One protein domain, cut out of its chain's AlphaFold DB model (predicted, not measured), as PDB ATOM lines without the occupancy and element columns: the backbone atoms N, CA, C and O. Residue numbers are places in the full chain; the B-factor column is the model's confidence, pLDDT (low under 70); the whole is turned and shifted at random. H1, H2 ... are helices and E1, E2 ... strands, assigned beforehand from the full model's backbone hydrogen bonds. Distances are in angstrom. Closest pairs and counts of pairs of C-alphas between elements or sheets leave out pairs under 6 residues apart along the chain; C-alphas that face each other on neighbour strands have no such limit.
ATOM      1  N   THR A   2     189.931 244.271 207.827       40.00
ATOM      2  CA  THR A   2     189.438 243.427 208.927       40.00
ATOM      3  C   THR A   2     189.168 242.073 208.275       40.00
ATOM      4  O   THR A   2     188.650 242.051 207.160       40.00
ATOM      5  N   ALA A   3     189.439 240.966 208.963       44.03
ATOM      6  CA  ALA A   3     188.758 239.727 208.613       44.03
ATOM      7  C   ALA A   3     187.253 240.010 208.736       44.03
ATOM      8  O   ALA A   3     186.779 240.407 209.807       44.03
ATOM      9  N   ARG A   4     186.511 239.950 207.631       53.78
ATOM     10  CA  ARG A   4     185.101 240.339 207.633       53.78
ATOM     11  C   ARG A   4     184.283 239.131 208.059       53.78
ATOM     12  O   ARG A   4     184.083 238.211 207.280       53.78
ATOM     13  N   TYR A   5     183.807 239.176 209.302       55.16
ATOM     14  CA  TYR A   5     182.704 238.397 209.887       55.16
ATOM     15  C   TYR A   5     182.800 236.853 209.906       55.16
ATOM     16  O   TYR A   5     182.142 236.250 210.749       55.16
ATOM     17  N   ASN A   6     183.653 236.209 209.100       59.81
ATOM     18  CA  ASN A   6     183.680 234.746 208.930       59.81
ATOM     19  C   ASN A   6     184.953 234.044 209.441       59.81
ATOM     20  O   ASN A   6     185.078 232.827 209.316       59.81
ATOM     21  N   HIS A   7     185.894 234.782 210.034       62.28
ATOM     22  CA  HIS A   7     187.246 234.270 210.303       62.28
ATOM     23  C   HIS A   7     187.587 234.068 211.775       62.28
ATOM     24  O   HIS A   7     188.679 233.605 212.074       62.28
ATOM     25  N   PHE A   8     186.701 234.383 212.717       63.41
ATOM     26  CA  PHE A   8     187.096 234.392 214.126       63.41
ATOM     27  C   PHE A   8     186.548 233.189 214.896       63.41
ATOM     28  O   PHE A   8     185.336 232.958 214.900       63.41
ATOM     29  N   PRO A   9     187.410 232.424 215.586       58.81
ATOM     30  CA  PRO A   9     186.965 231.489 216.601       58.81
ATOM     31  C   PRO A   9     186.585 232.278 217.866       58.81
ATOM     32  O   PRO A   9     187.455 232.736 218.598       58.81
ATOM     33  N   GLY A  10     185.292 232.436 218.144       61.84
ATOM     34  CA  GLY A  10     184.820 233.073 219.378       61.84
ATOM     35  C   GLY A  10     183.402 233.627 219.269       61.84
ATOM     36  O   GLY A  10     182.908 233.851 218.167       61.84
ATOM     37  N   ASP A  11     182.761 233.840 220.418       66.88
ATOM     38  CA  ASP A  11     181.422 234.442 220.496       66.88
ATOM     39  C   ASP A  11     181.487 235.982 220.557       66.88
ATOM     40  O   ASP A  11     180.528 236.669 220.197       66.88
ATOM     41  N   ASP A  12     182.635 236.535 220.972       72.62
ATOM     42  CA  ASP A  12     182.860 237.976 221.058       72.62
ATOM     43  C   ASP A  12     183.477 238.533 219.767       72.62
ATOM     44  O   ASP A  12     184.643 238.321 219.434       72.62
ATOM     45  N   ARG A  13     182.657 239.290 219.045       69.38
ATOM     46  CA  ARG A  13     183.002 239.981 217.797       69.38
ATOM     47  C   ARG A  13     183.783 241.279 218.019       69.38
ATOM     48  O   ARG A  13     184.394 241.763 217.071       69.38
ATOM     49  N   PHE A  14     183.789 241.830 219.234       74.75
ATOM     50  CA  PHE A  14     184.576 243.018 219.582       74.75
ATOM     51  C   PHE A  14     185.984 242.663 220.060       74.75
ATOM     52  O   PHE A  14     186.892 243.483 219.938       74.75
ATOM     53  N   ASN A  15     186.181 241.434 220.542       79.62
ATOM     54  CA  ASN A  15     187.479 240.913 220.949       79.62
ATOM     55  C   ASN A  15     187.791 239.571 220.257       79.62
ATOM     56  O   ASN A  15     187.799 238.519 220.906       79.62
ATOM     57  N   PRO A  16     188.013 239.579 218.930       79.31
ATOM     58  CA  PRO A  16     188.264 238.354 218.189       79.31
ATOM     59  C   PRO A  16     189.580 237.701 218.626       79.31
ATOM     60  O   PRO A  16     190.636 238.335 218.669       79.31
ATOM     61  N   ILE A  17     189.524 236.398 218.908       84.88
ATOM     62  CA  ILE A  17     190.713 235.602 219.224       84.88
ATOM     63  C   ILE A  17     191.507 235.391 217.927       84.88
ATOM     64  O   ILE A  17     190.921 234.939 216.936       84.88
ATOM     65  N   PRO A  18     192.825 235.668 217.906       88.19
ATOM     66  CA  PRO A  18     193.647 235.393 216.740       88.19
ATOM     67  C   PRO A  18     193.577 233.920 216.334       88.19
ATOM     68  O   PRO A  18     193.714 233.015 217.162       88.19
ATOM     69  N   LEU A  19     193.395 233.682 215.042       90.25
ATOM     70  CA  LEU A  19     193.502 232.362 214.448       90.25
ATOM     71  C   LEU A  19     194.947 231.880 214.543       90.25
ATOM     72  O   LEU A  19     195.850 232.503 213.992       90.25
ATOM     73  N   MET A  20     195.146 230.748 215.208       93.31
ATOM     74  CA  MET A  20     196.427 230.045 215.320       93.31
ATOM     75  C   MET A  20     196.308 228.652 214.697       93.31
ATOM     76  O   MET A  20     195.201 228.141 214.527       93.31
ATOM     77  N   ASP A  21     197.429 227.992 214.414       93.69
ATOM     78  CA  ASP A  21     197.430 226.633 213.841       93.69
ATOM     79  C   ASP A  21     196.719 225.595 214.729       93.69
ATOM     80  O   ASP A  21     196.138 224.634 214.232       93.69
ATOM     81  N   ASN A  22     196.729 225.806 216.048       91.62
ATOM     82  CA  ASN A  22     196.062 224.961 217.044       91.62
ATOM     83  C   ASN A  22     194.687 225.497 217.489       91.62
ATOM     84  O   ASN A  22     194.074 224.936 218.401       91.62
ATOM     85  N   SER A  23     194.221 226.601 216.898       89.00
ATOM     86  CA  SER A  23     192.924 227.181 217.243       89.00
ATOM     87  C   SER A  23     191.780 226.273 216.787       89.00
ATOM     88  O   SER A  23     191.944 225.391 215.940       89.00
ATOM     89  N   LYS A  24     190.586 226.474 217.361       86.38
ATOM     90  CA  LYS A  24     189.384 225.803 216.849       86.38
ATOM     91  C   LYS A  24     189.225 226.172 215.369       86.38
ATOM     92  O   LYS A  24     189.328 227.356 215.052       86.38
ATOM     93  N   PRO A  25     188.943 225.203 214.481       85.94
ATOM     94  CA  PRO A  25     188.855 225.481 213.057       85.94
ATOM     95  C   PRO A  25     187.759 226.516 212.807       85.94
ATOM     96  O   PRO A  25     186.593 226.276 213.142       85.94
ATOM     97  N   ALA A  26     188.128 227.659 212.222       88.69
ATOM     98  CA  ALA A  26     187.138 228.578 211.679       88.69
ATOM     99  C   ALA A  26     186.367 227.845 210.586       88.69
ATOM    100  O   ALA A  26     186.952 227.140 209.762       88.69
ATOM    101  N   LYS A  27     185.045 227.966 210.622       89.38
ATOM    102  CA  LYS A  27     184.144 227.289 209.693       89.38
ATOM    103  C   LYS A  27     183.581 228.306 208.718       89.38
ATOM    104  O   LYS A  27     183.395 229.459 209.090       89.38
ATOM    105  N   ALA A  28     183.269 227.866 207.505       89.19
ATOM    106  CA  ALA A  28     182.488 228.684 206.590       89.19
ATOM    107  C   ALA A  28     181.107 228.927 207.216       89.19
ATOM    108  O   ALA A  28     180.476 227.987 207.701       89.19
ATOM    109  N   VAL A  29     180.645 230.174 207.245       88.69
ATOM    110  CA  VAL A  29     179.329 230.529 207.782       88.69
ATOM    111  C   VAL A  29     178.543 231.252 206.701       88.69
ATOM    112  O   VAL A  29     179.024 232.229 206.131       88.69
ATOM    113  N   LEU A  30     177.333 230.765 206.428       90.31
ATOM    114  CA  LEU A  30     176.371 231.426 205.550       90.31
ATOM    115  C   LEU A  30     175.197 231.913 206.395       90.31
ATOM    116  O   LEU A  30     174.599 231.141 207.143       90.31
ATOM    117  N   ALA A  31     174.882 233.197 206.278       91.12
ATOM    118  CA  ALA A  31     173.723 233.803 206.915       91.12
ATOM    119  C   ALA A  31     172.615 233.957 205.870       91.12
ATOM    120  O   ALA A  31     172.740 234.744 204.934       91.12
ATOM    121  N   LEU A  32     171.543 233.189 206.030       92.44
ATOM    122  CA  LEU A  32     170.357 233.255 205.193       92.44
ATOM    123  C   LEU A  32     169.390 234.259 205.800       92.44
ATOM    124  O   LEU A  32     168.910 234.072 206.919       92.44
ATOM    125  N   GLY A  33     169.134 235.334 205.069       92.38
ATOM    126  CA  GLY A  33     168.113 236.310 205.419       92.38
ATOM    127  C   GLY A  33     166.849 236.103 204.600       92.38
ATOM    128  O   GLY A  33     166.857 235.430 203.566       92.38
ATOM    129  N   ARG A  34     165.775 236.765 205.031       90.56
ATOM    130  CA  ARG A  34     164.563 236.890 204.226       90.56
ATOM    131  C   ARG A  34     164.907 237.449 202.834       90.56
ATOM    132  O   ARG A  34     165.592 238.475 202.770       90.56
ATOM    133  N   PRO A  35     164.383 236.871 201.738       86.81
ATOM    134  CA  PRO A  35     164.557 237.454 200.415       86.81
ATOM    135  C   PRO A  35     164.008 238.887 200.363       86.81
ATOM    136  O   PRO A  35     162.891 239.171 200.805       86.81
ATOM    137  N   THR A  36     164.800 239.813 199.829       85.25
ATOM    138  CA  THR A  36     164.353 241.187 199.589       85.25
ATOM    139  C   THR A  36     163.335 241.186 198.455       85.25
ATOM    140  O   THR A  36     163.567 240.534 197.442       85.25
ATOM    141  N   LEU A  37     162.230 241.924 198.607       87.25
ATOM    142  CA  LEU A  37     161.146 242.009 197.610       87.25
ATOM    143  C   LEU A  37     160.345 240.705 197.414       87.25
ATOM    144  O   LEU A  37     159.707 240.504 196.385       87.25
ATOM    145  N   ALA A  38     160.350 239.823 198.415       85.75
ATOM    146  CA  ALA A  38     159.524 238.624 198.414       85.75
ATOM    147  C   ALA A  38     158.017 238.958 198.351       85.75
ATOM    148  O   ALA A  38     157.561 239.847 199.078       85.75
ATOM    149  N   PRO A  39     157.204 238.207 197.581       93.81
ATOM    150  CA  PRO A  39     155.755 238.239 197.740       93.81
ATOM    151  C   PRO A  39     155.363 237.887 199.179       93.81
ATOM    152  O   PRO A  39     156.013 237.051 199.810       93.81
ATOM    153  N   LYS A  40     154.247 238.441 199.675       93.25
ATOM    154  CA  LYS A  40     153.761 238.204 201.051       93.25
ATOM    155  C   LYS A  40     153.699 236.718 201.428       93.25
ATOM    156  O   LYS A  40     154.036 236.361 202.545       93.25
ATOM    157  N   LYS A  41     153.337 235.837 200.485       92.88
ATOM    158  CA  LYS A  41     153.301 234.381 200.715       92.88
ATOM    159  C   LYS A  41     154.677 233.799 201.065       92.88
ATOM    160  O   LYS A  41     154.778 232.971 201.962       92.88
ATOM    161  N   MET A  42     155.731 234.234 200.375       88.81
ATOM    162  CA  MET A  42     157.098 233.771 200.633       88.81
ATOM    163  C   MET A  42     157.656 234.374 201.926       88.81
ATOM    164  O   MET A  42     158.388 233.704 202.646       88.81
ATOM    165  N   ASP A  43     157.253 235.603 202.253       90.00
ATOM    166  CA  ASP A  43     157.539 236.227 203.546       90.00
ATOM    167  C   ASP A  43     156.935 235.421 204.710       90.00
ATOM    168  O   ASP A  43     157.640 235.034 205.641       90.00
ATOM    169  N   SER A  44     155.649 235.068 204.615       92.00
ATOM    170  CA  SER A  44     154.987 234.199 205.593       92.00
ATOM    171  C   SER A  44     155.667 232.834 205.706       92.00
ATOM    172  O   SER A  44     155.899 232.361 206.814       92.00
ATOM    173  N   LEU A  45     156.043 232.218 204.580       92.31
ATOM    174  CA  LEU A  45     156.743 230.931 204.578       92.31
ATOM    175  C   LEU A  45     158.104 231.020 205.285       92.31
ATOM    176  O   LEU A  45     158.417 230.161 206.107       92.31
ATOM    177  N   TRP A  46     158.880 232.074 205.024       91.56
ATOM    178  CA  TRP A  46     160.150 232.328 205.708       91.56
ATOM    179  C   TRP A  46     159.965 232.474 207.224       91.56
ATOM    180  O   TRP A  46     160.674 231.843 208.009       91.56
ATOM    181  N   TYR A  47     158.980 233.266 207.655       91.75
ATOM    182  CA  TYR A  47     158.692 233.420 209.080       91.75
ATOM    183  C   TYR A  47     158.206 232.126 209.730       91.75
ATOM    184  O   TYR A  47     158.618 231.846 210.854       91.75
ATOM    185  N   ASN A  48     157.398 231.325 209.034       92.06
ATOM    186  CA  ASN A  48     156.961 230.023 209.532       92.06
ATOM    187  C   ASN A  48     158.158 229.091 209.746       92.06
ATOM    188  O   ASN A  48     158.253 228.471 210.797       92.06
ATOM    189  N   GLN A  49     159.119 229.054 208.816       90.12
ATOM    190  CA  GLN A  49     160.345 228.261 208.972       90.12
ATOM    191  C   GLN A  49     161.171 228.698 210.189       90.12
ATOM    192  O   GLN A  49     161.605 227.854 210.977       90.12
ATOM    193  N   LEU A  50     161.363 230.009 210.376       90.31
ATOM    194  CA  LEU A  50     162.054 230.540 211.555       90.31
ATOM    195  C   LEU A  50     161.302 230.206 212.847       90.31
ATOM    196  O   LEU A  50     161.922 229.797 213.826       90.31
ATOM    197  N   TYR A  51     159.978 230.350 212.845       88.44
ATOM    198  CA  TYR A  51     159.139 230.043 213.997       88.44
ATOM    199  C   TYR A  51     159.212 228.561 214.367       88.44
ATOM    200  O   TYR A  51     159.433 228.239 215.530       88.44
ATOM    201  N   THR A  52     159.120 227.657 213.388       88.12
ATOM    202  CA  THR A  52     159.293 226.215 213.602       88.12
ATOM    203  C   THR A  52     160.662 225.908 214.204       88.12
ATOM    204  O   THR A  52     160.744 225.174 215.186       88.12
ATOM    205  N   ALA A  53     161.735 226.508 213.681       85.12
ATOM    206  CA  ALA A  53     163.085 226.301 214.198       85.12
ATOM    207  C   ALA A  53     163.249 226.777 215.656       85.12
ATOM    208  O   ALA A  53     163.868 226.086 216.467       85.12
ATOM    209  N   VAL A  54     162.665 227.925 216.014       85.44
ATOM    210  CA  VAL A  54     162.639 228.422 217.402       85.44
ATOM    211  C   VAL A  54     161.777 227.523 218.290       85.44
ATOM    212  O   VAL A  54     162.192 227.171 219.393       85.44
ATOM    213  N   GLY A  55     160.605 227.106 217.805       85.56
ATOM    214  CA  GLY A  55     159.674 226.237 218.523       85.56
ATOM    215  C   GLY A  55     160.285 224.883 218.882       85.56
ATOM    216  O   GLY A  55     160.164 224.448 220.027       85.56
ATOM    217  N   MET A  56     161.026 224.268 217.953       82.69
ATOM    218  CA  MET A  56     161.798 223.049 218.224       82.69
ATOM    219  C   MET A  56     162.761 223.247 219.399       82.69
ATOM    220  O   MET A  56     162.826 222.413 220.299       82.69
ATOM    221  N   ARG A  57     163.457 224.391 219.454       81.00
ATOM    222  CA  ARG A  57     164.391 224.672 220.549       81.00
ATOM    223  C   ARG A  57     163.684 224.899 221.884       81.00
ATOM    224  O   ARG A  57     164.212 224.490 222.919       81.00
ATOM    225  N   SER A  58     162.527 225.557 221.881       82.06
ATOM    226  CA  SER A  58     161.716 225.744 223.088       82.06
ATOM    227  C   SER A  58     161.239 224.405 223.651       82.06
ATOM    228  O   SER A  58     161.317 224.197 224.863       82.06
ATOM    229  N   TYR A  59     160.814 223.485 222.777       83.75
ATOM    230  CA  TYR A  59     160.443 222.123 223.162       83.75
ATOM    231  C   TYR A  59     161.626 221.378 223.791       83.75
ATOM    232  O   TYR A  59     161.505 220.881 224.912       83.75
ATOM    233  N   ASP A  60     162.790 221.393 223.131       80.31
ATOM    234  CA  ASP A  60     164.010 220.784 223.665       80.31
ATOM    235  C   ASP A  60     164.359 221.374 225.038       80.31
ATOM    236  O   ASP A  60     164.548 220.638 225.999       80.31
ATOM    237  N   ARG A  61     164.364 222.707 225.187       81.06
ATOM    238  CA  ARG A  61     164.668 223.384 226.462       81.06
ATOM    239  C   ARG A  61     163.722 222.954 227.589       81.06
ATOM    240  O   ARG A  61     164.175 222.755 228.714       81.06
ATOM    241  N   LYS A  62     162.422 222.821 227.307       84.62
ATOM    242  CA  LYS A  62     161.435 222.358 228.294       84.62
ATOM    243  C   LYS A  62     161.765 220.939 228.763       84.62
ATOM    244  O   LYS A  62     161.872 220.709 229.964       84.62
ATOM    245  N   TRP A  63     162.030 220.033 227.824       84.62
ATOM    246  CA  TRP A  63     162.416 218.654 228.124       84.62
ATOM    247  C   TRP A  63     163.723 218.562 228.934       84.62
ATOM    248  O   TRP A  63     163.828 217.771 229.875       84.62
ATOM    249  N   GLU A  64     164.717 219.399 228.615       81.06
ATOM    250  CA  GLU A  64     165.991 219.481 229.344       81.06
ATOM    251  C   GLU A  64     165.790 219.898 230.809       81.06
ATOM    252  O   GLU A  64     166.396 219.302 231.709       81.06
ATOM    253  N   ASN A  65     164.918 220.889 231.042       84.19
ATOM    254  CA  ASN A  65     164.562 221.380 232.374       84.19
ATOM    255  C   ASN A  65     163.822 220.309 233.191       84.19
ATOM    256  O   ASN A  65     164.164 220.082 234.350       84.19
ATOM    257  N   GLU A  66     162.847 219.626 232.585       88.56
ATOM    258  CA  GLU A  66     162.048 218.576 233.238       88.56
ATOM    259  C   GLU A  66     162.882 217.340 233.593       88.56
ATOM    260  O   GLU A  66     162.718 216.750 234.660       88.56
ATOM    261  N   THR A  67     163.826 216.963 232.728       84.00
ATOM    262  CA  THR A  67     164.650 215.759 232.921       84.00
ATOM    263  C   THR A  67     165.821 216.000 233.892       84.00
ATOM    264  O   THR A  67     166.569 215.074 234.212       84.00
ATOM    265  N   GLY A  68     166.029 217.239 234.361       80.25
ATOM    266  CA  GLY A  68     167.202 217.607 235.166       80.25
ATOM    267  C   GLY A  68     168.522 217.333 234.431       80.25
ATOM    268  O   GLY A  68     169.541 217.007 235.052       80.25
ATOM    269  N   GLY A  69     168.483 217.388 233.095       64.69
ATOM    270  CA  GLY A  69     169.613 217.100 232.221       64.69
ATOM    271  C   GLY A  69     170.747 218.105 232.418       64.69
ATOM    272  O   GLY A  69     170.547 219.221 232.889       64.69
ATOM    273  N   ASN A  70     171.980 217.714 232.075       61.47
ATOM    274  CA  ASN A  70     173.103 218.656 232.107       61.47
ATOM    275  C   ASN A  70     172.778 219.867 231.222       61.47
ATOM    276  O   ASN A  70     172.384 219.672 230.083       61.47
ATOM    277  N   GLN A  71     173.018 221.086 231.706       60.59
ATOM    278  CA  GLN A  71     172.871 222.302 230.906       60.59
ATOM    279  C   GLN A  71     173.694 222.192 229.609       60.59
ATOM    280  O   GLN A  71     174.920 222.049 229.657       60.59
ATOM    281  N   PHE A  72     173.007 222.205 228.468       62.66
ATOM    282  CA  PHE A  72     173.597 221.957 227.156       62.66
ATOM    283  C   PHE A  72     174.201 223.236 226.567       62.66
ATOM    284  O   PHE A  72     173.662 224.328 226.736       62.66
ATOM    285  N   VAL A  73     175.319 223.105 225.847       58.31
ATOM    286  CA  VAL A  73     175.861 224.194 225.021       58.31
ATOM    287  C   VAL A  73     175.222 224.090 223.641       58.31
ATOM    288  O   VAL A  73     175.670 223.313 222.798       58.31
ATOM    289  N   ILE A  74     174.153 224.852 223.419       62.25
ATOM    290  CA  ILE A  74     173.465 224.903 222.128       62.25
ATOM    291  C   ILE A  74     174.151 225.930 221.240       62.25
ATOM    292  O   ILE A  74     174.299 227.093 221.612       62.25
ATOM    293  N   LYS A  75     174.529 225.510 220.033       69.62
ATOM    294  CA  LYS A  75     174.891 226.449 218.977       69.62
ATOM    295  C   LYS A  75     173.618 226.838 218.233       69.62
ATOM    296  O   LYS A  75     173.123 226.070 217.414       69.62
ATOM    297  N   GLU A  76     173.090 228.016 218.536       70.50
ATOM    298  CA  GLU A  76     171.892 228.527 217.873       70.50
ATOM    299  C   GLU A  76     172.162 228.771 216.384       70.50
ATOM    300  O   GLU A  76     173.104 229.478 216.005       70.50
ATOM    301  N   PHE A  77     171.330 228.158 215.541       81.88
ATOM    302  CA  PHE A  77     171.356 228.314 214.087       81.88
ATOM    303  C   PHE A  77     170.324 229.338 213.598       81.88
ATOM    304  O   PHE A  77     170.182 229.541 212.401       81.88
ATOM    305  N   VAL A  78     169.623 230.009 214.510       87.25
ATOM    306  CA  VAL A  78     168.664 231.075 214.220       87.25
ATOM    307  C   VAL A  78     169.045 232.283 215.067       87.25
ATOM    308  O   VAL A  78     169.294 232.131 216.259       87.25
ATOM    309  N   LYS A  79     169.162 233.464 214.452       88.56
ATOM    310  CA  LYS A  79     169.636 234.693 215.111       88.56
ATOM    311  C   LYS A  79     168.908 235.927 214.589       88.56
ATOM    312  O   LYS A  79     168.371 235.921 213.482       88.56
ATOM    313  N   ASN A  80     168.937 237.006 215.368       89.19
ATOM    314  CA  ASN A  80     168.637 238.341 214.860       89.19
ATOM    315  C   ASN A  80     169.914 238.987 214.293       89.19
ATOM    316  O   ASN A  80     170.950 239.005 214.955       89.19
ATOM    317  N   ARG A  81     169.862 239.542 213.082       85.06
ATOM    318  CA  ARG A  81     171.019 240.150 212.407       85.06
ATOM    319  C   ARG A  81     171.570 241.370 213.146       85.06
ATOM    320  O   ARG A  81     172.784 241.559 213.190       85.06
ATOM    321  N   LEU A  82     170.691 242.205 213.699       85.38
ATOM    322  CA  LEU A  82     171.064 243.441 214.395       85.38
ATOM    323  C   LEU A  82     171.513 243.155 215.832       85.38
ATOM    324  O   LEU A  82     172.463 243.764 216.323       85.38
ATOM    325  N   GLN A  83     170.872 242.186 216.485       84.62
ATOM    326  CA  GLN A  83     171.117 241.826 217.880       84.62
ATOM    327  C   GLN A  83     171.326 240.309 218.061       84.62
ATOM    328  O   GLN A  83     170.562 239.665 218.771       84.62
ATOM    329  N   PRO A  84     172.383 239.705 217.485       81.19
ATOM    330  CA  PRO A  84     172.565 238.245 217.478       81.19
ATOM    331  C   PRO A  84     172.903 237.626 218.840       81.19
ATOM    332  O   PRO A  84     173.036 236.408 218.915       81.19
ATOM    333  N   ASN A  85     173.077 238.447 219.879       80.69
ATOM    334  CA  ASN A  85     173.314 238.004 221.256       80.69
ATOM    335  C   ASN A  85     172.077 238.198 222.151       80.69
ATOM    336  O   ASN A  85     172.130 237.834 223.321       80.69
ATOM    337  N   SER A  86     171.007 238.817 221.640       82.12
ATOM    338  CA  SER A  86     169.779 239.036 222.402       82.12
ATOM    339  C   SER A  86     168.805 237.896 222.136       82.12
ATOM    340  O   SER A  86     168.426 237.669 220.987       82.12
ATOM    341  N   SER A  87     168.405 237.192 223.194       78.88
ATOM    342  CA  SER A  87     167.352 236.169 223.141       78.88
ATOM    343  C   SER A  87     165.959 236.764 222.970       78.88
ATOM    344  O   SER A  87     165.051 236.073 222.519       78.88
ATOM    345  N   ASP A  88     165.796 238.034 223.339       83.69
ATOM    346  CA  ASP A  88     164.485 238.675 223.457       83.69
ATOM    347  C   ASP A  88     164.029 239.274 222.122       83.69
ATOM    348  O   ASP A  88     162.863 239.616 221.933       83.69
ATOM    349  N   VAL A  89     164.952 239.397 221.166       87.81
ATOM    350  CA  VAL A  89     164.654 239.939 219.845       87.81
ATOM    351  C   VAL A  89     164.259 238.821 218.896       87.81
ATOM    352  O   VAL A  89     164.977 237.836 218.727       87.81
ATOM    353  N   LYS A  90     163.138 239.029 218.196       89.19
ATOM    354  CA  LYS A  90     162.654 238.114 217.162       89.19
ATOM    355  C   LYS A  90     163.766 237.819 216.144       89.19
ATOM    356  O   LYS A  90     164.314 238.758 215.550       89.19
ATOM    357  N   PRO A  91     164.100 236.544 215.900       90.50
ATOM    358  CA  PRO A  91     165.109 236.213 214.914       90.50
ATOM    359  C   PRO A  91     164.619 236.496 213.493       90.50
ATOM    360  O   PRO A  91     163.432 236.384 213.186       90.50
ATOM    361  N   ASP A  92     165.557 236.849 212.620       92.12
ATOM    362  CA  ASP A  92     165.308 237.199 211.216       92.12
ATOM    363  C   ASP A  92     166.242 236.466 210.238       92.12
ATOM    364  O   ASP A  92     166.099 236.609 209.022       92.12
ATOM    365  N   THR A  93     167.188 235.681 210.766       92.12
ATOM    366  CA  THR A  93     168.293 235.087 210.018       92.12
ATOM    367  C   THR A  93     168.521 233.640 210.448       92.12
ATOM    368  O   THR A  93     168.552 233.332 211.641       92.12
ATOM    369  N   LEU A  94     168.758 232.760 209.476       91.25
ATOM    370  CA  LEU A  94     169.205 231.387 209.695       91.25
ATOM    371  C   LEU A  94     170.704 231.278 209.381       91.25
ATOM    372  O   LEU A  94     171.173 231.750 208.352       91.25
ATOM    373  N   VAL A  95     171.478 230.679 210.278       90.38
ATOM    374  CA  VAL A  95     172.939 230.591 210.205       90.38
ATOM    375  C   VAL A  95     173.353 229.155 209.910       90.38
ATOM    376  O   VAL A  95     173.293 228.281 210.774       90.38
ATOM    377  N   LEU A  96     173.848 228.924 208.698       89.56
ATOM    378  CA  LEU A  96     174.409 227.647 208.280       89.56
ATOM    379  C   LEU A  96     175.902 227.606 208.582       89.56
ATOM    380  O   LEU A  96     176.668 228.474 208.163       89.56
ATOM    381  N   THR A  97     176.322 226.576 209.312       88.31
ATOM    382  CA  THR A  97     177.736 226.324 209.600       88.31
ATOM    383  C   THR A  97     178.253 225.226 208.673       88.31
ATOM    384  O   THR A  97     177.877 224.069 208.822       88.31
ATOM    385  N   GLY A  98     179.140 225.587 207.752       89.50
ATOM    386  CA  GLY A  98     179.794 224.687 206.810       89.50
ATOM    387  C   GLY A  98     181.075 224.022 207.348       89.50
ATOM    388  O   GLY A  98     181.306 223.972 208.566       89.50
ATOM    389  N   PRO A  99     181.921 223.489 206.445       91.06
ATOM    390  CA  PRO A  99     183.180 222.833 206.798       91.06
ATOM    391  C   PRO A  99     184.231 223.824 207.325       91.06
ATOM    392  O   PRO A  99     184.048 225.043 207.295       91.06
ATOM    393  N   ALA A 100     185.345 223.288 207.829       92.25
ATOM    394  CA  ALA A 100     186.494 224.088 208.249       92.25
ATOM    395  C   ALA A 100     187.122 224.824 207.052       92.25
ATOM    396  O   ALA A 100     187.378 224.214 206.020       92.25
ATOM    397  N   MET A 101     187.386 226.120 207.221       92.75
ATOM    398  CA  MET A 101     188.041 226.995 206.242       92.75
ATOM    399  C   MET A 101     189.561 226.875 206.296       92.75
ATOM    400  O   MET A 101     190.211 226.947 205.263       92.75
ATOM    401  N   TYR A 102     190.132 226.682 207.486       94.00
ATOM    402  CA  TYR A 102     191.572 226.507 207.660       94.00
ATOM    403  C   TYR A 102     191.863 225.177 208.335       94.00
ATOM    404  O   TYR A 102     191.223 224.814 209.325       94.00
ATOM    405  N   MET A 103     192.851 224.465 207.808       94.56
ATOM    406  CA  MET A 103     193.313 223.191 208.340       94.56
ATOM    407  C   MET A 103     194.829 223.136 208.238       94.56
ATOM    408  O   MET A 103     195.391 223.507 207.213       94.56
ATOM    409  N   VAL A 104     195.493 222.650 209.283       95.38
ATOM    410  CA  VAL A 104     196.895 222.236 209.181       95.38
ATOM    411  C   VAL A 104     196.887 220.916 208.416       95.38
ATOM    412  O   VAL A 104     196.313 219.950 208.932       95.38
ATOM    413  N   PRO A 105     197.440 220.850 207.189       91.56
ATOM    414  CA  PRO A 105     197.558 219.583 206.485       91.56
ATOM    415  C   PRO A 105     198.238 218.586 207.419       91.56
ATOM    416  O   PRO A 105     199.141 219.002 208.156       91.56
ATOM    417  N   PRO A 106     197.828 217.304 207.432       89.31
ATOM    418  CA  PRO A 106     198.563 216.297 208.172       89.31
ATOM    419  C   PRO A 106     200.012 216.450 207.741       89.31
ATOM    420  O   PRO A 106     200.308 216.299 206.554       89.31
ATOM    421  N   ASP A 173     193.176 221.112 187.482       96.25
ATOM    422  CA  ASP A 173     193.228 219.936 188.364       96.25
ATOM    423  C   ASP A 173     193.611 220.247 189.820       96.25
ATOM    424  O   ASP A 173     193.463 219.408 190.705       96.25
ATOM    425  N   GLN A 174     194.089 221.461 190.101       96.81
ATOM    426  CA  GLN A 174     194.388 221.917 191.461       96.81
ATOM    427  C   GLN A 174     193.126 222.351 192.234       96.81
ATOM    428  O   GLN A 174     193.185 222.591 193.444       96.81
ATOM    429  N   ILE A 175     191.978 222.471 191.557       97.75
ATOM    430  CA  ILE A 175     190.708 222.903 192.143       97.75
ATOM    431  C   ILE A 175     189.796 221.690 192.346       97.75
ATOM    432  O   ILE A 175     189.077 221.265 191.445       97.75
ATOM    433  N   PHE A 176     189.802 221.141 193.559       97.75
ATOM    434  CA  PHE A 176     188.917 220.049 193.965       97.75
ATOM    435  C   PHE A 176     188.539 220.170 195.445       97.75
ATOM    436  O   PHE A 176     189.243 220.798 196.234       97.75
ATOM    437  N   VAL A 177     187.418 219.565 195.846       96.94
ATOM    438  CA  VAL A 177     186.930 219.622 197.236       96.94
ATOM    439  C   VAL A 177     187.979 219.065 198.201       96.94
ATOM    440  O   VAL A 177     188.443 217.937 198.046       96.94
ATOM    441  N   GLY A 178     188.327 219.844 199.224       96.06
ATOM    442  CA  GLY A 178     189.350 219.492 200.208       96.06
ATOM    443  C   GLY A 178     190.788 219.824 199.796       96.06
ATOM    444  O   GLY A 178     191.687 219.644 200.618       96.06
ATOM    445  N   ALA A 179     191.018 220.340 198.582       96.94
ATOM    446  CA  ALA A 179     192.303 220.926 198.212       96.94
ATOM    447  C   ALA A 179     192.683 222.056 199.181       96.94
ATOM    448  O   ALA A 179     191.818 222.743 199.732       96.94
ATOM    449  N   THR A 180     193.985 222.231 199.406       96.81
ATOM    450  CA  THR A 180     194.518 223.223 200.344       96.81
ATOM    451  C   THR A 180     195.368 224.261 199.631       96.81
ATOM    452  O   THR A 180     196.258 223.900 198.864       96.81
ATOM    453  N   TYR A 181     195.158 225.534 199.943       96.69
ATOM    454  CA  TYR A 181     195.780 226.668 199.273       96.69
ATOM    455  C   TYR A 181     196.536 227.581 200.238       96.69
ATOM    456  O   TYR A 181     196.401 227.480 201.463       96.69
ATOM    457  N   ASP A 182     197.321 228.504 199.676       95.69
ATOM    458  CA  ASP A 182     197.872 229.627 200.432       95.69
ATOM    459  C   ASP A 182     196.716 230.490 200.981       95.69
ATOM    460  O   ASP A 182     195.902 230.992 200.197       95.69
ATOM    461  N   PRO A 183     196.621 230.686 202.309       94.06
ATOM    462  CA  PRO A 183     195.600 231.542 202.899       94.06
ATOM    463  C   PRO A 183     195.568 232.976 202.354       94.06
ATOM    464  O   PRO A 183     194.497 233.581 202.311       94.06
ATOM    465  N   ARG A 184     196.702 233.503 201.868       92.88
ATOM    466  CA  ARG A 184     196.810 234.857 201.290       92.88
ATOM    467  C   ARG A 184     195.999 235.057 200.010       92.88
ATOM    468  O   ARG A 184     195.829 236.197 199.576       92.88
ATOM    469  N   LEU A 185     195.497 233.982 199.399       93.75
ATOM    470  CA  LEU A 185     194.584 234.079 198.261       93.75
ATOM    471  C   LEU A 185     193.235 234.686 198.658       93.75
ATOM    472  O   LEU A 185     192.586 235.311 197.822       93.75
ATOM    473  N   GLN A 186     192.826 234.563 199.921       91.12
ATOM    474  CA  GLN A 186     191.583 235.158 200.383       91.12
ATOM    475  C   GLN A 186     191.720 236.681 200.560       91.12
ATOM    476  O   GLN A 186     192.713 237.177 201.092       91.12
ATOM    477  N   HIS A 187     190.712 237.438 200.117       86.88
ATOM    478  CA  HIS A 187     190.745 238.906 200.103       86.88
ATOM    479  C   HIS A 187     190.944 239.558 201.476       86.88
ATOM    480  O   HIS A 187     191.558 240.619 201.556       86.88
ATOM    481  N   ASP A 188     190.438 238.947 202.542       86.81
ATOM    482  CA  ASP A 188     190.481 239.480 203.905       86.81
ATOM    483  C   ASP A 188     191.436 238.714 204.832       86.81
ATOM    484  O   ASP A 188     191.430 238.936 206.046       86.81
ATOM    485  N   TYR A 189     192.283 237.845 204.270       89.38
ATOM    486  CA  TYR A 189     193.343 237.193 205.023       89.38
ATOM    487  C   TYR A 189     194.491 238.171 205.288       89.38
ATOM    488  O   TYR A 189     195.141 238.667 204.366       89.38
ATOM    489  N   GLY A 190     194.759 238.429 206.567       86.75
ATOM    490  CA  GLY A 190     195.867 239.268 207.017       86.75
ATOM    491  C   GLY A 190     195.540 240.136 208.233       86.75
ATOM    492  O   GLY A 190     194.402 240.236 208.693       86.75
ATOM    493  N   GLY A 191     196.569 240.792 208.767       88.12
ATOM    494  CA  GLY A 191     196.482 241.582 209.994       88.12
ATOM    495  C   GLY A 191     196.664 240.753 211.269       88.12
ATOM    496  O   GLY A 191     196.918 239.554 211.226       88.12
ATOM    497  N   ILE A 192     196.525 241.412 212.423       86.75
ATOM    498  CA  ILE A 192     196.885 240.865 213.748       86.75
ATOM    499  C   ILE A 192     196.077 239.632 214.181       86.75
ATOM    500  O   ILE A 192     196.439 238.961 215.145       86.75
ATOM    501  N   PHE A 193     194.974 239.339 213.495       85.69
ATOM    502  CA  PHE A 193     194.078 238.244 213.851       85.69
ATOM    503  C   PHE A 193     194.372 236.936 213.114       85.69
ATOM    504  O   PHE A 193     193.725 235.933 213.399       85.69
ATOM    505  N   PHE A 194     195.340 236.923 212.197       90.56
ATOM    506  CA  PHE A 194     195.806 235.710 211.532       90.56
ATOM    507  C   PHE A 194     197.254 235.457 211.937       90.56
ATOM    508  O   PHE A 194     198.173 236.093 211.433       90.56
ATOM    509  N   ASN A 195     197.446 234.526 212.866       92.56
ATOM    510  CA  ASN A 195     198.749 234.079 213.353       92.56
ATOM    511  C   ASN A 195     198.909 232.568 213.107       92.56
ATOM    512  O   ASN A 195     199.224 231.786 214.007       92.56
ATOM    513  N   GLN A 196     198.579 232.155 211.884       93.12
ATOM    514  CA  GLN A 196     198.722 230.787 211.395       93.12
ATOM    515  C   GLN A 196     200.029 230.680 210.609       93.12
ATOM    516  O   GLN A 196     200.266 231.496 209.719       93.12
ATOM    517  N   ASN A 197     200.848 229.671 210.902       94.12
ATOM    518  CA  ASN A 197     202.093 229.408 210.175       94.12
ATOM    519  C   ASN A 197     201.953 228.203 209.240       94.12
ATOM    520  O   ASN A 197     202.532 228.173 208.155       94.12
ATOM    521  N   HIS A 198     201.184 227.202 209.661       95.44
ATOM    522  CA  HIS A 198     201.041 225.925 208.968       95.44
ATOM    523  C   HIS A 198     199.629 225.672 208.444       95.44
ATOM    524  O   HIS A 198     199.455 224.819 207.569       95.44
ATOM    525  N   ALA A 199     198.622 226.379 208.958       95.69
ATOM    526  CA  ALA A 199     197.264 226.234 208.462       95.69
ATOM    527  C   ALA A 199     197.153 226.708 207.004       95.69
ATOM    528  O   ALA A 199     197.708 227.731 206.600       95.69
ATOM    529  N   ARG A 200     196.416 225.939 206.207       95.94
ATOM    530  CA  ARG A 200     196.128 226.202 204.798       95.94
ATOM    531  C   ARG A 200     194.633 226.412 204.603       95.94
ATOM    532  O   ARG A 200     193.830 225.847 205.346       95.94
ATOM    533  N   LEU A 201     194.277 227.217 203.606       95.50
ATOM    534  CA  LEU A 201     192.890 227.477 203.222       95.50
ATOM    535  C   LEU A 201     192.325 226.257 202.495       95.50
ATOM    536  O   LEU A 201     192.929 225.796 201.537       95.50
ATOM    537  N   VAL A 202     191.197 225.722 202.941       96.06
ATOM    538  CA  VAL A 202     190.585 224.504 202.391       96.06
ATOM    539  C   VAL A 202     189.498 224.873 201.382       96.06
ATOM    540  O   VAL A 202     188.717 225.783 201.639       96.06
ATOM    541  N   GLN A 203     189.408 224.146 200.265       97.12
ATOM    542  CA  GLN A 203     188.320 224.244 199.286       97.12
ATOM    543  C   GLN A 203     187.037 223.573 199.819       97.12
ATOM    544  O   GLN A 203     186.983 222.336 199.860       97.12
ATOM    545  N   PRO A 204     185.984 224.321 200.200       95.31
ATOM    546  CA  PRO A 204     184.690 223.721 200.503       95.31
ATOM    547  C   PRO A 204     183.969 223.296 199.216       95.31
ATOM    548  O   PRO A 204     184.301 223.740 198.113       95.31
ATOM    549  N   ASP A 205     182.943 222.459 199.361       96.62
ATOM    550  CA  ASP A 205     182.064 222.040 198.261       96.62
ATOM    551  C   ASP A 205     180.976 223.093 198.003       96.62
ATOM    552  O   ASP A 205     179.789 222.869 198.231       96.62
ATOM    553  N   PHE A 206     181.401 224.298 197.617       95.75
ATOM    554  CA  PHE A 206     180.505 225.356 197.159       95.75
ATOM    555  C   PHE A 206     180.514 225.373 195.644       95.75
ATOM    556  O   PHE A 206     181.579 225.450 195.032       95.75
ATOM    557  N   ARG A 207     179.329 225.282 195.048       97.31
ATOM    558  CA  ARG A 207     179.153 225.200 193.603       97.31
ATOM    559  C   ARG A 207     178.237 226.300 193.113       97.31
ATOM    560  O   ARG A 207     177.319 226.708 193.821       97.31
ATOM    561  N   ASP A 208     178.508 226.776 191.909       97.19
ATOM    562  CA  ASP A 208     177.606 227.673 191.204       97.19
ATOM    563  C   ASP A 208     176.459 226.898 190.531       97.19
ATOM    564  O   ASP A 208     176.349 225.672 190.626       97.19
ATOM    565  N   VAL A 209     175.593 227.623 189.821       96.25
ATOM    566  CA  VAL A 209     174.465 227.042 189.073       96.25
ATOM    567  C   VAL A 209     174.901 226.067 187.973       96.25
ATOM    568  O   VAL A 209     174.106 225.228 187.560       96.25
ATOM    569  N   THR A 210     176.159 226.135 187.526       97.44
ATOM    570  CA  THR A 210     176.750 225.222 186.533       97.44
ATOM    571  C   THR A 210     177.402 223.995 187.175       97.44
ATOM    572  O   THR A 210     178.035 223.201 186.487       97.44
ATOM    573  N   GLN A 211     177.254 223.825 188.495       96.62
ATOM    574  CA  GLN A 211     177.910 222.793 189.304       96.62
ATOM    575  C   GLN A 211     179.442 222.916 189.369       96.62
ATOM    576  O   GLN A 211     180.115 222.004 189.869       96.62
ATOM    577  N   LYS A 212     180.008 224.048 188.931       97.62
ATOM    578  CA  LYS A 212     181.443 224.326 189.024       97.62
ATOM    579  C   LYS A 212     181.791 224.794 190.432       97.62
ATOM    580  O   LYS A 212     181.063 225.584 191.030       97.62
ATOM    581  N   LEU A 213     182.918 224.311 190.959       97.75
ATOM    582  CA  LEU A 213     183.412 224.737 192.267       97.75
ATOM    583  C   LEU A 213     183.728 226.235 192.266       97.75
ATOM    584  O   LEU A 213     184.480 226.730 191.426       97.75
ATOM    585  N   ILE A 214     183.171 226.934 193.247       97.25
ATOM    586  CA  ILE A 214     183.499 228.319 193.555       97.25
ATOM    587  C   ILE A 214     184.753 228.293 194.425       97.25
ATOM    588  O   ILE A 214     184.767 227.688 195.500       97.25
ATOM    589  N   CYS A 215     185.818 228.942 193.968       96.81
ATOM    590  CA  CYS A 215     187.064 228.997 194.719       96.81
ATOM    591  C   CYS A 215     186.955 229.984 195.899       96.81
ATOM    592  O   CYS A 215     186.228 230.974 195.798       96.81
ATOM    593  N   PRO A 216     187.696 229.781 197.006       94.69
ATOM    594  CA  PRO A 216     187.647 230.658 198.173       94.69
ATOM    595  C   PRO A 216     187.907 232.141 197.901       94.69
ATOM    596  O   PRO A 216     187.311 233.000 198.549       94.69
ATOM    597  N   TRP A 217     188.781 232.456 196.943       94.44
ATOM    598  CA  TRP A 217     189.052 233.840 196.547       94.44
ATOM    599  C   TRP A 217     187.883 234.482 195.785       94.44
ATOM    600  O   TRP A 217     187.735 235.697 195.836       94.44
ATOM    601  N   ASP A 218     186.991 233.686 195.192       95.69
ATOM    602  CA  ASP A 218     185.815 234.162 194.456       95.69
ATOM    603  C   ASP A 218     184.551 234.269 195.333       95.69
ATOM    604  O   ASP A 218     183.504 234.710 194.858       95.69
ATOM    605  N   PHE A 219     184.602 233.901 196.622       92.69
ATOM    606  CA  PHE A 219     183.415 233.924 197.495       92.69
ATOM    607  C   PHE A 219     182.763 235.301 197.597       92.69
ATOM    608  O   PHE A 219     181.541 235.393 197.552       92.69
ATOM    609  N   TYR A 220     183.546 236.376 197.690       89.31
ATOM    610  CA  TYR A 220     182.993 237.731 197.786       89.31
ATOM    611  C   TYR A 220     182.292 238.172 196.502       89.31
ATOM    612  O   TYR A 220     181.388 239.003 196.562       89.31
ATOM    613  N   ASP A 221     182.693 237.617 195.359       93.00
ATOM    614  CA  ASP A 221     182.060 237.891 194.075       93.00
ATOM    615  C   ASP A 221     180.791 237.052 193.886       93.00
ATOM    616  O   ASP A 221     179.746 237.589 193.519       93.00
ATOM    617  N   LYS A 222     180.870 235.747 194.172       94.19
ATOM    618  CA  LYS A 222     179.807 234.777 193.873       94.19
ATOM    619  C   LYS A 222     178.758 234.618 194.971       94.19
ATOM    620  O   LYS A 222     177.640 234.229 194.666       94.19
ATOM    621  N   LEU A 223     179.094 234.900 196.231       91.75
ATOM    622  CA  LEU A 223     178.215 234.739 197.399       91.75
ATOM    623  C   LEU A 223     177.857 236.098 198.016       91.75
ATOM    624  O   LEU A 223     177.904 236.294 199.233       91.75
ATOM    625  N   ARG A 224     177.514 237.068 197.166       91.38
ATOM    626  CA  ARG A 224     177.091 238.405 197.606       91.38
ATOM    627  C   ARG A 224     175.734 238.346 198.318       91.38
ATOM    628  O   ARG A 224     174.924 237.462 198.017       91.38
ATOM    629  N   PRO A 225     175.426 239.306 199.209       89.06
ATOM    630  CA  PRO A 225     174.074 239.461 199.735       89.06
ATOM    631  C   PRO A 225     173.037 239.511 198.604       89.06
ATOM    632  O   PRO A 225     173.219 240.243 197.635       89.06
ATOM    633  N   GLY A 226     171.970 238.719 198.728       88.12
ATOM    634  CA  GLY A 226     170.949 238.550 197.685       88.12
ATOM    635  C   GLY A 226     171.138 237.312 196.800       88.12
ATOM    636  O   GLY A 226     170.222 236.955 196.066       88.12
ATOM    637  N   THR A 227     172.276 236.618 196.898       91.50
ATOM    638  CA  THR A 227     172.486 235.340 196.202       91.50
ATOM    639  C   THR A 227     171.540 234.272 196.750       91.50
ATOM    640  O   THR A 227     171.486 234.043 197.960       91.50
ATOM    641  N   LEU A 228     170.812 233.599 195.857       91.38
ATOM    642  CA  LEU A 228     170.020 232.422 196.205       91.38
ATOM    643  C   LEU A 228     170.941 231.213 196.340       91.38
ATOM    644  O   LEU A 228     171.771 230.957 195.468       91.38
ATOM    645  N   VAL A 229     170.782 230.466 197.427       92.75
ATOM    646  CA  VAL A 229     171.585 229.274 197.699       92.75
ATOM    647  C   VAL A 229     170.687 228.061 197.877       92.75
ATOM    648  O   VAL A 229     169.646 228.132 198.529       92.75
ATOM    649  N   LEU A 230     171.122 226.937 197.315       93.25
ATOM    650  CA  LEU A 230     170.582 225.620 197.611       93.25
ATOM    651  C   LEU A 230     171.575 224.913 198.535       93.25
ATOM    652  O   LEU A 230     172.753 224.800 198.200       93.25
ATOM    653  N   ALA A 231     171.113 224.463 199.699       91.38
ATOM    654  CA  ALA A 231     171.965 223.829 200.695       91.38
ATOM    655  C   ALA A 231     171.352 222.512 201.174       91.38
ATOM    656  O   ALA A 231     170.191 222.472 201.576       91.38
ATOM    657  N   ASN A 232     172.166 221.457 201.185       90.25
ATOM    658  CA  ASN A 232     171.861 220.223 201.901       90.25
ATOM    659  C   ASN A 232     172.315 220.406 203.352       90.25
ATOM    660  O   ASN A 232     173.497 220.653 203.599       90.25
ATOM    661  N   ILE A 233     171.375 220.350 204.296       85.31
ATOM    662  CA  ILE A 233     171.617 220.690 205.701       85.31
ATOM    663  C   ILE A 233     171.314 219.474 206.570       85.31
ATOM    664  O   ILE A 233     170.195 218.967 206.556       85.31
ATOM    665  N   ASP A 234     172.292 219.081 207.383       79.88
ATOM    666  CA  ASP A 234     172.108 218.102 208.452       79.88
ATOM    667  C   ASP A 234     171.915 218.837 209.783       79.88
ATOM    668  O   ASP A 234     172.797 219.568 210.244       79.88
ATOM    669  N   ILE A 235     170.762 218.638 210.422       77.50
ATOM    670  CA  ILE A 235     170.478 219.182 211.754       77.50
ATOM    671  C   ILE A 235     170.790 218.094 212.780       77.50
ATOM    672  O   ILE A 235     170.123 217.064 212.832       77.50
ATOM    673  N   VAL A 236     171.824 218.318 213.595       68.44
ATOM    674  CA  VAL A 236     172.272 217.364 214.618       68.44
ATOM    675  C   VAL A 236     172.186 218.008 215.997       68.44
ATOM    676  O   VAL A 236     172.794 219.051 216.242       68.44
ATOM    677  N   VAL A 237     171.467 217.359 216.912       65.88
ATOM    678  CA  VAL A 237     171.371 217.765 218.320       65.88
ATOM    679  C   VAL A 237     172.430 217.011 219.123       65.88
ATOM    680  O   VAL A 237     172.397 215.784 219.218       65.88
ATOM    681  N   TYR A 238     173.402 217.733 219.686       59.50
ATOM    682  CA  TYR A 238     174.459 217.141 220.508       59.50
ATOM    683  C   TYR A 238     174.182 217.341 221.999       59.50
ATOM    684  O   TYR A 238     174.097 218.464 222.492       59.50
ATOM    685  N   VAL A 239     174.162 216.234 222.737       55.47
ATOM    686  CA  VAL A 239     174.116 216.205 224.204       55.47
ATOM    687  C   VAL A 239     175.530 216.481 224.734       55.47
ATOM    688  O   VAL A 239     176.310 215.564 224.998       55.47
ATOM    689  N   VAL A 240     175.906 217.757 224.857       53.25
ATOM    690  CA  VAL A 240     177.202 218.144 225.443       53.25
ATOM    691  C   VAL A 240     177.099 218.087 226.967       53.25
ATOM    692  O   VAL A 240     176.727 219.051 227.626       53.25
ATOM    693  N   GLY A 241     177.401 216.927 227.547       53.97
ATOM    694  CA  GLY A 241     177.461 216.779 228.998       53.97
ATOM    695  C   GLY A 241     178.703 217.453 229.591       53.97
ATOM    696  O   GLY A 241     179.825 217.139 229.207       53.97
ATOM    697  N   ASN A 242     178.525 218.286 230.619       49.75
ATOM    698  CA  ASN A 242     179.624 218.905 231.388       49.75
ATOM    699  C   ASN A 242     180.423 217.915 232.262       49.75
ATOM    700  O   ASN A 242     181.304 218.303 233.032       49.75
ATOM    701  N   LYS A 243     180.129 216.617 232.175       54.44
ATOM    702  CA  LYS A 243     180.862 215.582 232.902       54.44
ATOM    703  C   LYS A 243     181.991 215.107 231.996       54.44
ATOM    704  O   LYS A 243     181.721 214.589 230.916       54.44
ATOM    705  N   LYS A 244     183.248 215.255 232.449       54.31
ATOM    706  CA  LYS A 244     184.404 214.562 231.849       54.31
ATOM    707  C   LYS A 244     183.957 213.136 231.515       54.31
ATOM    708  O   LYS A 244     183.365 212.524 232.412       54.31
ATOM    709  N   PRO A 245     184.184 212.623 230.291       45.66
ATOM    710  CA  PRO A 245     183.763 211.277 229.942       45.66
ATOM    711  C   PRO A 245     184.353 210.339 230.990       45.66
ATOM    712  O   PRO A 245     185.570 210.155 231.059       45.66
ATOM    713  N   LYS A 246     183.504 209.802 231.876       48.12
ATOM    714  CA  LYS A 246     183.914 208.647 232.663       48.12
ATOM    715  C   LYS A 246     184.219 207.591 231.602       48.12
ATOM    716  O   LYS A 246     183.363 207.406 230.732       48.12
TER     717      LYS A 246
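What this domain is: This is residues 2 to 106 and 173 to 246 of the 396 residues of an uncharacterized protein of Dendrothele bispora (strain CBS 962.96) (UniProt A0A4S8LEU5). The model has little regular structure: a two-stranded antiparallel ribbon, E1 and E2, runs through the middle, with long helix H1 at one end and E3, H2 and loops toward the other. The printed part has 179 residues, 52 in named elements, in the order E1 H1 E2 E3 H2. It is mixed and compact, radius of gyration of the C-alphas 18.4 A, spanning 52 by 51 by 31 A.

Where its parts are: E1, residues 27 to 33, 18.9 A long, begins at C-alpha (184.144, 227.289, 209.693). E2, residues 93 to 100, spans 21.3 A; H1, residues 40 to 66, 38.6 A; E3, residues 200 to 202, 6.3 A. H2, residues 216 to 222, 9.8 A, ends at C-alpha (179.807, 234.777, 193.873).

How they stand to each other: E1 and E2 are antiparallel at 161 degrees; N 30 and O 96, 2.9 A apart, are within hydrogen-bond range. The closest C-alphas of H1 and E2, Leu 50 and Leu 94, are 7.4 A apart; of E2 and E3, Ala 100 and Val 202, 7.2 A. Every O i to N i+4 pair in H1 is within range; in H2, 1 of 3, and 3 of 4 O i to N i+3.

The domain as a whole: Residues 107 to 172 are not printed; C-alphas 106 and 173 are 20.8 A apart. Links H1 to E2 and E3 to H2 are long. The pLDDT is under 70 in 29 residues, among them 236 to 246.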